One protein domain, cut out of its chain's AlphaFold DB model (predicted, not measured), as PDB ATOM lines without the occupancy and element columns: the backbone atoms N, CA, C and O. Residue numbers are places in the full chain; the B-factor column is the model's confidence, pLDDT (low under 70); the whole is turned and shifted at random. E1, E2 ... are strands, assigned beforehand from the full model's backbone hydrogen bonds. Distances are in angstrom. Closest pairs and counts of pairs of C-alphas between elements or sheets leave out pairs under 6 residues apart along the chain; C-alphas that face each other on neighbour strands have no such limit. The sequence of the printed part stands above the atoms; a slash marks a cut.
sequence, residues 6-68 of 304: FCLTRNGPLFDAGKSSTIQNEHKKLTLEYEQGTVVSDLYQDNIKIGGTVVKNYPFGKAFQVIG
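AT A GLANCE: This is residues 6 to 68 of the 304 residues of the protein "Pregnancy-associated glycoprotein 2-like" of Mucor ambiguus (UniProt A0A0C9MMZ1). The unnamed stretch of residues 6 to 23 loops under an arched, strongly twisted sheet of three bent strands, and residues 8 to 13 stick out. The 63 printed residues hold E1, E2 and E3, in that order along the chain and across the antiparallel sheet, class all strand, with no named helix. The whole is only just compact, close to loose: radius of gyration of the C-alphas 12.8 A, spans 31 by 27 by 22 A.

HOW THE PARTS SIT: E1, residues 24 to 34, and E2, residues 37 to 50, form a hairpin; N 30 and O 41 are 2.8 A apart. E3, residues 53 to 67, forms a hairpin with E2; N 48 and O 55 are 2.9 A apart. Together they are a meander, each strand the antiparallel neighbour of the one before.

IN THESE COORDINATES: E1 begins at C-alpha 24 (-0.318, -59.252, -3.967), spans 25.5 A and bends by 80 degrees at residue 27. E2 spans 25.7 A and bends by 107 degrees at residue 47. E3 spans 31.6 A, bends by 85 degrees at residue 56 and ends at C-alpha 67 (-6.016, -34.294, -3.334).

THE WHOLE: The C-alphas farthest apart, Ser 21 and Glu 35, are 34.6 A apart. The printed part has no cut; both links are tight. Residue 51 has pLDDT under 70.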
ATOM      1  N   PHE A   6      -9.338 -36.602   3.236       89.19
ATOM      2  CA  PHE A   6     -10.304 -37.500   2.598       89.19
ATOM      3  C   PHE A   6     -10.323 -38.911   3.208       89.19
ATOM      4  O   PHE A   6     -11.387 -39.472   3.455       89.19
ATOM      5  N   CYS A   7      -9.150 -39.496   3.464       87.94
ATOM      6  CA  CYS A   7      -9.027 -40.836   4.036       87.94
ATOM      7  C   CYS A   7      -9.410 -40.859   5.521       87.94
ATOM      8  O   CYS A   7     -10.013 -41.826   5.981       87.94
ATOM      9  N   LEU A   8      -9.084 -39.793   6.257       88.62
ATOM     10  CA  LEU A   8      -9.360 -39.670   7.689       88.62
ATOM     11  C   LEU A   8     -10.852 -39.460   7.988       88.62
ATOM     12  O   LEU A   8     -11.304 -39.825   9.067       88.62
ATOM     13  N   THR A   9     -11.626 -38.922   7.039       86.94
ATOM     14  CA  THR A   9     -13.074 -38.697   7.202       86.94
ATOM     15  C   THR A   9     -13.951 -39.864   6.736       86.94
ATOM     16  O   THR A   9     -15.173 -39.727   6.688       86.94
ATOM     17  N   ARG A  10     -13.380 -41.016   6.344       86.75
ATOM     18  CA  ARG A  10     -14.184 -42.170   5.900       86.75
ATOM     19  C   ARG A  10     -14.864 -42.862   7.081       86.75
ATOM     20  O   ARG A  10     -14.213 -43.292   8.027       86.75
ATOM     21  N   ASN A  11     -16.175 -43.061   6.961       72.00
ATOM     22  CA  ASN A  11     -16.937 -43.895   7.883       72.00
ATOM     23  C   ASN A  11     -16.713 -45.376   7.539       72.00
ATOM     24  O   ASN A  11     -17.302 -45.891   6.591       72.00
ATOM     25  N   GLY A  12     -15.859 -46.057   8.303       71.88
ATOM     26  CA  GLY A  12     -15.615 -47.498   8.186       71.88
ATOM     27  C   GLY A  12     -14.132 -47.865   8.089       71.88
ATOM     28  O   GLY A  12     -13.277 -46.988   7.945       71.88
ATOM     29  N   PRO A  13     -13.797 -49.164   8.187       76.88
ATOM     30  CA  PRO A  13     -12.417 -49.605   8.080       76.88
ATOM     31  C   PRO A  13     -11.901 -49.371   6.657       76.88
ATOM     32  O   PRO A  13     -12.471 -49.862   5.682       76.88
ATOM     33  N   LEU A  14     -10.796 -48.635   6.541       82.88
ATOM     34  CA  LEU A  14     -10.043 -48.560   5.294       82.88
ATOM     35  C   LEU A  14      -9.416 -49.921   4.973       82.88
ATOM     36  O   LEU A  14      -9.160 -50.731   5.866       82.88
ATOM     37  N   PHE A  15      -9.141 -50.150   3.689       87.75
ATOM     38  CA  PHE A  15      -8.490 -51.372   3.232       87.75
ATOM     39  C   PHE A  15      -7.123 -51.570   3.911       87.75
ATOM     40  O   PHE A  15      -6.252 -50.695   3.859       87.75
ATOM     41  N   ASP A  16      -6.936 -52.750   4.502       88.69
ATOM     42  CA  ASP A  16      -5.703 -53.173   5.157       88.69
ATOM     43  C   ASP A  16      -5.158 -54.425   4.466       88.69
ATOM     44  O   ASP A  16      -5.684 -55.527   4.630       88.69
ATOM     45  N   ALA A  17      -4.081 -54.239   3.703       89.88
ATOM     46  CA  ALA A  17      -3.415 -55.321   2.988       89.88
ATOM     47  C   ALA A  17      -2.926 -56.427   3.938       89.88
ATOM     48  O   ALA A  17      -2.958 -57.591   3.567       89.88
ATOM     49  N   GLY A  18      -2.539 -56.106   5.180       91.44
ATOM     50  CA  GLY A  18      -2.036 -57.107   6.129       91.44
ATOM     51  C   GLY A  18      -3.084 -58.131   6.580       91.44
ATOM     52  O   GLY A  18      -2.727 -59.142   7.178       91.44
ATOM     53  N   LYS A  19      -4.371 -57.888   6.297       93.62
ATOM     54  CA  LYS A  19      -5.486 -58.770   6.674       93.62
ATOM     55  C   LYS A  19      -5.934 -59.719   5.566       93.62
ATOM     56  O   LYS A  19      -6.818 -60.537   5.809       93.62
ATOM     57  N   SER A  20      -5.374 -59.606   4.366       95.06
ATOM     58  CA  SER A  20      -5.727 -60.469   3.242       95.06
ATOM     59  C   SER A  20      -4.647 -61.520   3.012       95.06
ATOM     60  O   SER A  20      -3.462 -61.208   2.970       95.06
ATOM     61  N   SER A  21      -5.062 -62.775   2.850       95.75
ATOM     62  CA  SER A  21      -4.171 -63.885   2.495       95.75
ATOM     63  C   SER A  21      -3.953 -64.025   0.986       95.75
ATOM     64  O   SER A  21      -3.087 -64.792   0.573       95.75
ATOM     65  N   THR A  22      -4.734 -63.314   0.163       95.19
ATOM     66  CA  THR A  22      -4.676 -63.385  -1.308       95.19
ATOM     67  C   THR A  22      -4.130 -62.120  -1.960       95.19
ATOM     68  O   THR A  22      -3.945 -62.099  -3.174       95.19
ATOM     69  N   ILE A  23      -3.834 -61.089  -1.164       96.31
ATOM     70  CA  ILE A  23      -3.272 -59.825  -1.631       96.31
ATOM     71  C   ILE A  23      -1.874 -60.018  -2.223       96.31
ATOM     72  O   ILE A  23      -1.005 -60.673  -1.646       96.31
ATOM     73  N   GLN A  24      -1.633 -59.369  -3.353       95.19
ATOM     74  CA  GLN A  24      -0.318 -59.252  -3.967       95.19
ATOM     75  C   GLN A  24      -0.024 -57.776  -4.204       95.19
ATOM     76  O   GLN A  24      -0.880 -57.020  -4.662       95.19
ATOM     77  N   ASN A  25       1.174 -57.338  -3.822       93.75
ATOM     78  CA  ASN A  25       1.649 -55.992  -4.109       93.75
ATOM     79  C   ASN A  25       2.407 -56.030  -5.437       93.75
ATOM     80  O   ASN A  25       3.382 -56.763  -5.559       93.75
ATOM     81  N   GLU A  26       1.998 -55.214  -6.405       91.12
ATOM     82  CA  GLU A  26       2.659 -55.140  -7.716       91.12
ATOM     83  C   GLU A  26       3.913 -54.251  -7.687       91.12
ATOM     84  O   GLU A  26       4.571 -54.046  -8.706       91.12
ATOM     85  N   HIS A  27       4.225 -53.654  -6.531       90.25
ATOM     86  CA  HIS A  27       5.359 -52.753  -6.310       90.25
ATOM     87  C   HIS A  27       5.401 -51.566  -7.285       90.25
ATOM     88  O   HIS A  27       6.453 -50.979  -7.542       90.25
ATOM     89  N   LYS A  28       4.231 -51.176  -7.799       90.12
ATOM     90  CA  LYS A  28       4.062 -50.101  -8.773       90.12
ATOM     91  C   LYS A  28       3.234 -48.971  -8.183       90.12
ATOM     92  O   LYS A  28       2.165 -49.201  -7.628       90.12
ATOM     93  N   LYS A  29       3.703 -47.739  -8.363       88.56
ATOM     94  CA  LYS A  29       2.943 -46.532  -8.026       88.56
ATOM     95  C   LYS A  29       2.136 -46.054  -9.225       88.56
ATOM     96  O   LYS A  29       2.607 -46.121 -10.360       88.56
ATOM     97  N   LEU A  30       0.937 -45.551  -8.960       85.62
ATOM     98  CA  LEU A  30       0.033 -44.978  -9.948       85.62
ATOM     99  C   LEU A  30      -0.438 -43.604  -9.477       85.62
ATOM    100  O   LEU A  30      -0.858 -43.450  -8.328       85.62
ATOM    101  N   THR A  31      -0.427 -42.642 -10.394       85.69
ATOM    102  CA  THR A  31      -1.090 -41.346 -10.230       85.69
ATOM    103  C   THR A  31      -2.291 -41.319 -11.163       85.69
ATOM    104  O   THR A  31      -2.145 -41.500 -12.369       85.69
ATOM    105  N   LEU A  32      -3.477 -41.135 -10.592       82.19
ATOM    106  CA  LEU A  32      -4.751 -41.105 -11.298       82.19
ATOM    107  C   LEU A  32      -5.326 -39.692 -11.211       82.19
ATOM    108  O   LEU A  32      -5.497 -39.162 -10.112       82.19
ATOM    109  N   GLU A  33      -5.626 -39.100 -12.361       79.69
ATOM    110  CA  GLU A  33      -6.223 -37.769 -12.476       79.69
ATOM    111  C   GLU A  33      -7.713 -37.887 -12.811       79.69
ATOM    112  O   GLU A  33      -8.100 -38.565 -13.763       79.69
ATOM    113  N   TYR A  34      -8.539 -37.212 -12.019       77.50
ATOM    114  CA  TYR A  34      -9.986 -37.096 -12.167       77.50
ATOM    115  C   TYR A  34     -10.359 -35.619 -12.326       77.50
ATOM    116  O   TYR A  34      -9.581 -34.738 -11.961       77.50
ATOM    117  N   GLU A  35     -11.576 -35.329 -12.798       73.06
ATOM    118  CA  GLU A  35     -12.070 -33.943 -12.899       73.06
ATOM    119  C   GLU A  35     -12.012 -33.215 -11.543       73.06
ATOM    120  O   GLU A  35     -11.715 -32.026 -11.474       73.06
ATOM    121  N   GLN A  36     -12.268 -33.944 -10.455       77.88
ATOM    122  CA  GLN A  36     -12.298 -33.403  -9.100       77.88
ATOM    123  C   GLN A  36     -10.908 -33.286  -8.461       77.88
ATOM    124  O   GLN A  36     -10.749 -32.526  -7.509       77.88
ATOM    125  N   GLY A  37      -9.910 -34.043  -8.924       83.31
ATOM    126  CA  GLY A  37      -8.601 -34.064  -8.279       83.31
ATOM    127  C   GLY A  37      -7.752 -35.290  -8.592       83.31
ATOM    128  O   GLY A  37      -7.992 -36.019  -9.550       83.31
ATOM    129  N   THR A  38      -6.744 -35.533  -7.759       86.94
ATOM    130  CA  THR A  38      -5.688 -36.520  -8.020       86.94
ATOM    131  C   THR A  38      -5.602 -37.546  -6.897       86.94
ATOM    132  O   THR A  38      -5.668 -37.209  -5.711       86.94
ATOM    133  N   VAL A  39      -5.414 -38.811  -7.271       89.06
ATOM    134  CA  VAL A  39      -5.157 -39.920  -6.348       89.06
ATOM    135  C   VAL A  39      -3.798 -40.522  -6.661       89.06
ATOM    136  O   VAL A  39      -3.546 -40.947  -7.786       89.06
ATOM    137  N   VAL A  40      -2.941 -40.613  -5.649       91.12
ATOM    138  CA  VAL A  40      -1.691 -41.365  -5.722       91.12
ATOM    139  C   VAL A  40      -1.861 -42.662  -4.940       91.12
ATOM    140  O   VAL A  40      -2.330 -42.673  -3.795       91.12
ATOM    141  N   SER A  41      -1.537 -43.774  -5.589       90.94
ATOM    142  CA  SER A  41      -1.817 -45.117  -5.095       90.94
ATOM    143  C   SER A  41      -0.665 -46.080  -5.353       90.94
ATOM    144  O   SER A  41       0.138 -45.882  -6.265       90.94
ATOM    145  N   ASP A  42      -0.611 -47.125  -4.539       90.88
ATOM    146  CA  ASP A  42       0.180 -48.321  -4.808       90.88
ATOM    147  C   ASP A  42      -0.739 -49.355  -5.473       90.88
ATOM    148  O   ASP A  42      -1.881 -49.536  -5.037       90.88
ATOM    149  N   LEU A  43      -0.261 -50.025  -6.516       89.62
ATOM    150  CA  LEU A  43      -1.015 -51.049  -7.223       89.62
ATOM    151  C   LEU A  43      -0.946 -52.389  -6.478       89.62
ATOM    152  O   LEU A  43       0.135 -52.876  -6.147       89.62
ATOM    153  N   TYR A  44      -2.113 -52.986  -6.263       91.75
ATOM    154  CA  TYR A  44      -2.289 -54.311  -5.681       91.75
ATOM    155  C   TYR A  44      -3.154 -55.189  -6.586       91.75
ATOM    156  O   TYR A  44      -3.889 -54.678  -7.430       91.75
ATOM    157  N   GLN A  45      -3.113 -56.495  -6.348       92.81
ATOM    158  CA  GLN A  45      -4.079 -57.481  -6.822       92.81
ATOM    159  C   GLN A  45      -4.695 -58.213  -5.635       92.81
ATOM    160  O   GLN A  45      -3.977 -58.648  -4.740       92.81
ATOM    161  N   ASP A  46      -6.014 -58.371  -5.627       94.50
ATOM    162  CA  ASP A  46      -6.706 -59.212  -4.648       94.50
ATOM    163  C   ASP A  46      -8.057 -59.675  -5.194       94.50
ATOM    164  O   ASP A  46      -8.525 -59.231  -6.241       94.50
ATOM    165  N   ASN A  47      -8.727 -60.560  -4.472       90.25
ATOM    166  CA  ASN A  47     -10.095 -60.929  -4.778       90.25
ATOM    167  C   ASN A  47     -11.047 -59.814  -4.320       90.25
ATOM    168  O   ASN A  47     -11.066 -59.452  -3.143       90.25
ATOM    169  N   ILE A  48     -11.893 -59.315  -5.222       86.38
ATOM    170  CA  ILE A  48     -12.975 -58.388  -4.866       86.38
ATOM    171  C   ILE A  48     -14.324 -59.089  -4.963       86.38
ATOM    172  O   ILE A  48     -14.529 -59.959  -5.808       86.38
ATOM    173  N   LYS A  49     -15.271 -58.701  -4.106       82.81
ATOM    174  CA  LYS A  49     -16.645 -59.202  -4.155       82.81
ATOM    175  C   LYS A  49     -17.601 -58.072  -4.515       82.81
ATOM    176  O   LYS A  49     -17.687 -57.093  -3.780       82.81
ATOM    177  N   ILE A  50     -18.350 -58.231  -5.604       76.12
ATOM    178  CA  ILE A  50     -19.359 -57.267  -6.054       76.12
ATOM    179  C   ILE A  50     -20.674 -58.011  -6.287       76.12
ATOM    180  O   ILE A  50     -20.708 -59.001  -7.010       76.12
ATOM    181  N   GLY A  51     -21.761 -57.568  -5.646       68.00
ATOM    182  CA  GLY A  51     -23.101 -58.127  -5.883       68.00
ATOM    183  C   GLY A  51     -23.238 -59.635  -5.621       68.00
ATOM    184  O   GLY A  51     -24.091 -60.277  -6.216       68.00
ATOM    185  N   GLY A  52     -22.392 -60.216  -4.762       73.62
ATOM    186  CA  GLY A  52     -22.350 -61.662  -4.503       73.62
ATOM    187  C   GLY A  52     -21.280 -62.416  -5.301       73.62
ATOM    188  O   GLY A  52     -20.812 -63.452  -4.829       73.62
ATOM    189  N   THR A  53     -20.820 -61.859  -6.419       75.12
ATOM    190  CA  THR A  53     -19.798 -62.440  -7.299       75.12
ATOM    191  C   THR A  53     -18.395 -62.102  -6.813       75.12
ATOM    192  O   THR A  53     -18.120 -60.955  -6.466       75.12
ATOM    193  N   VAL A  54     -17.499 -63.090  -6.801       81.62
ATOM    194  CA  VAL A  54     -16.075 -62.896  -6.495       81.62
ATOM    195  C   VAL A  54     -15.289 -62.810  -7.798       81.62
ATOM    196  O   VAL A  54     -15.260 -63.772  -8.563       81.62
ATOM    197  N   VAL A  55     -14.630 -61.678  -8.025       81.12
ATOM    198  CA  VAL A  55     -13.675 -61.479  -9.118       81.12
ATOM    199  C   VAL A  55     -12.280 -61.707  -8.553       81.12
ATOM    200  O   VAL A  55     -11.859 -61.007  -7.629       81.12
ATOM    201  N   LYS A  56     -11.589 -62.729  -9.060       85.75
ATOM    202  CA  LYS A  56     -10.276 -63.124  -8.547       85.75
ATOM    203  C   LYS A  56      -9.154 -62.283  -9.137       85.75
ATOM    204  O   LYS A  56      -9.243 -61.901 -10.300       85.75
ATOM    205  N   ASN A  57      -8.091 -62.075  -8.357       84.31
ATOM    206  CA  ASN A  57      -6.875 -61.360  -8.775       84.31
ATOM    207  C   ASN A  57      -7.182 -60.007  -9.443       84.31
ATOM    208  O   ASN A  57      -6.523 -59.600 -10.398       84.31
ATOM    209  N   TYR A  58      -8.233 -59.337  -8.970       84.00
ATOM    210  CA  TYR A  58      -8.650 -58.058  -9.498       84.00
ATOM    211  C   TYR A  58      -7.613 -57.016  -9.100       84.00
ATOM    212  O   TYR A  58      -7.344 -56.849  -7.904       84.00
ATOM    213  N   PRO A  59      -7.026 -56.295 -10.060       85.12
ATOM    214  CA  PRO A  59      -6.032 -55.322  -9.703       85.12
ATOM    215  C   PRO A  59      -6.704 -53.990  -9.319       85.12
ATOM    216  O   PRO A  59      -7.684 -53.563  -9.931       85.12
ATOM    217  N   PHE A  60      -6.180 -53.293  -8.310       87.31
ATOM    218  CA  PHE A  60      -6.717 -52.016  -7.831       87.31
ATOM    219  C   PHE A  60      -5.645 -51.142  -7.169       87.31
ATOM    220  O   PHE A  60      -4.646 -51.623  -6.637       87.31
ATOM    221  N   GLY A  61      -5.866 -49.826  -7.182       90.06
ATOM    222  CA  GLY A  61      -5.006 -48.868  -6.495       90.06
ATOM    223  C   GLY A  61      -5.402 -48.709  -5.029       90.06
ATOM    224  O   GLY A  61      -6.502 -48.247  -4.723       90.06
ATOM    225  N   LYS A  62      -4.489 -49.013  -4.104       91.12
ATOM    226  CA  LYS A  62      -4.624 -48.620  -2.699       91.12
ATOM    227  C   LYS A  62      -4.145 -47.180  -2.549       91.12
ATOM    228  O   LYS A  62      -2.942 -46.916  -2.597       91.12
ATOM    229  N   ALA A  63      -5.080 -46.251  -2.368       90.62
ATOM    230  CA  ALA A  63      -4.758 -44.838  -2.199       90.62
ATOM    231  C   ALA A  63      -3.851 -44.615  -0.978       90.62
ATOM    232  O   ALA A  63      -4.118 -45.117   0.119       90.62
ATOM    233  N   PHE A  64      -2.791 -43.832  -1.162       88.44
ATOM    234  CA  PHE A  64      -1.968 -43.324  -0.063       88.44
ATOM    235  C   PHE A  64      -2.011 -41.796   0.037       88.44
ATOM    236  O   PHE A  64      -1.755 -41.259   1.116       88.44
ATOM    237  N   GLN A  65      -2.379 -41.109  -1.048       91.50
ATOM    238  CA  GLN A  65      -2.608 -39.671  -1.075       91.50
ATOM    239  C   GLN A  65      -3.801 -39.345  -1.977       91.50
ATOM    240  O   GLN A  65      -3.913 -39.856  -3.088       91.50
ATOM    241  N   VAL A  66      -4.690 -38.486  -1.487       91.75
ATOM    242  CA  VAL A  66      -5.867 -37.974  -2.200       91.75
ATOM    243  C   VAL A  66      -5.874 -36.451  -2.089       91.75
ATOM    244  O   VAL A  66      -5.687 -35.921  -0.989       91.75
ATOM    245  N   ILE A  67      -6.056 -35.760  -3.215       91.50
ATOM    246  CA  ILE A  67      -6.016 -34.294  -3.334       91.50
ATOM    247  C   ILE A  67      -7.229 -33.832  -4.154       91.50
ATOM    248  O   ILE A  67      -7.538 -34.443  -5.171       91.50
ATOM    249  N   GLY A  68      -7.905 -32.759  -3.729       87.69
ATOM    250  CA  GLY A  68      -8.986 -32.097  -4.487       87.69
ATOM    251  C   GLY A  68     -10.393 -32.680  -4.299       87.69
ATOM    252  O   GLY A  68     -11.384 -32.001  -4.552       87.69
TER     253      GLY A  68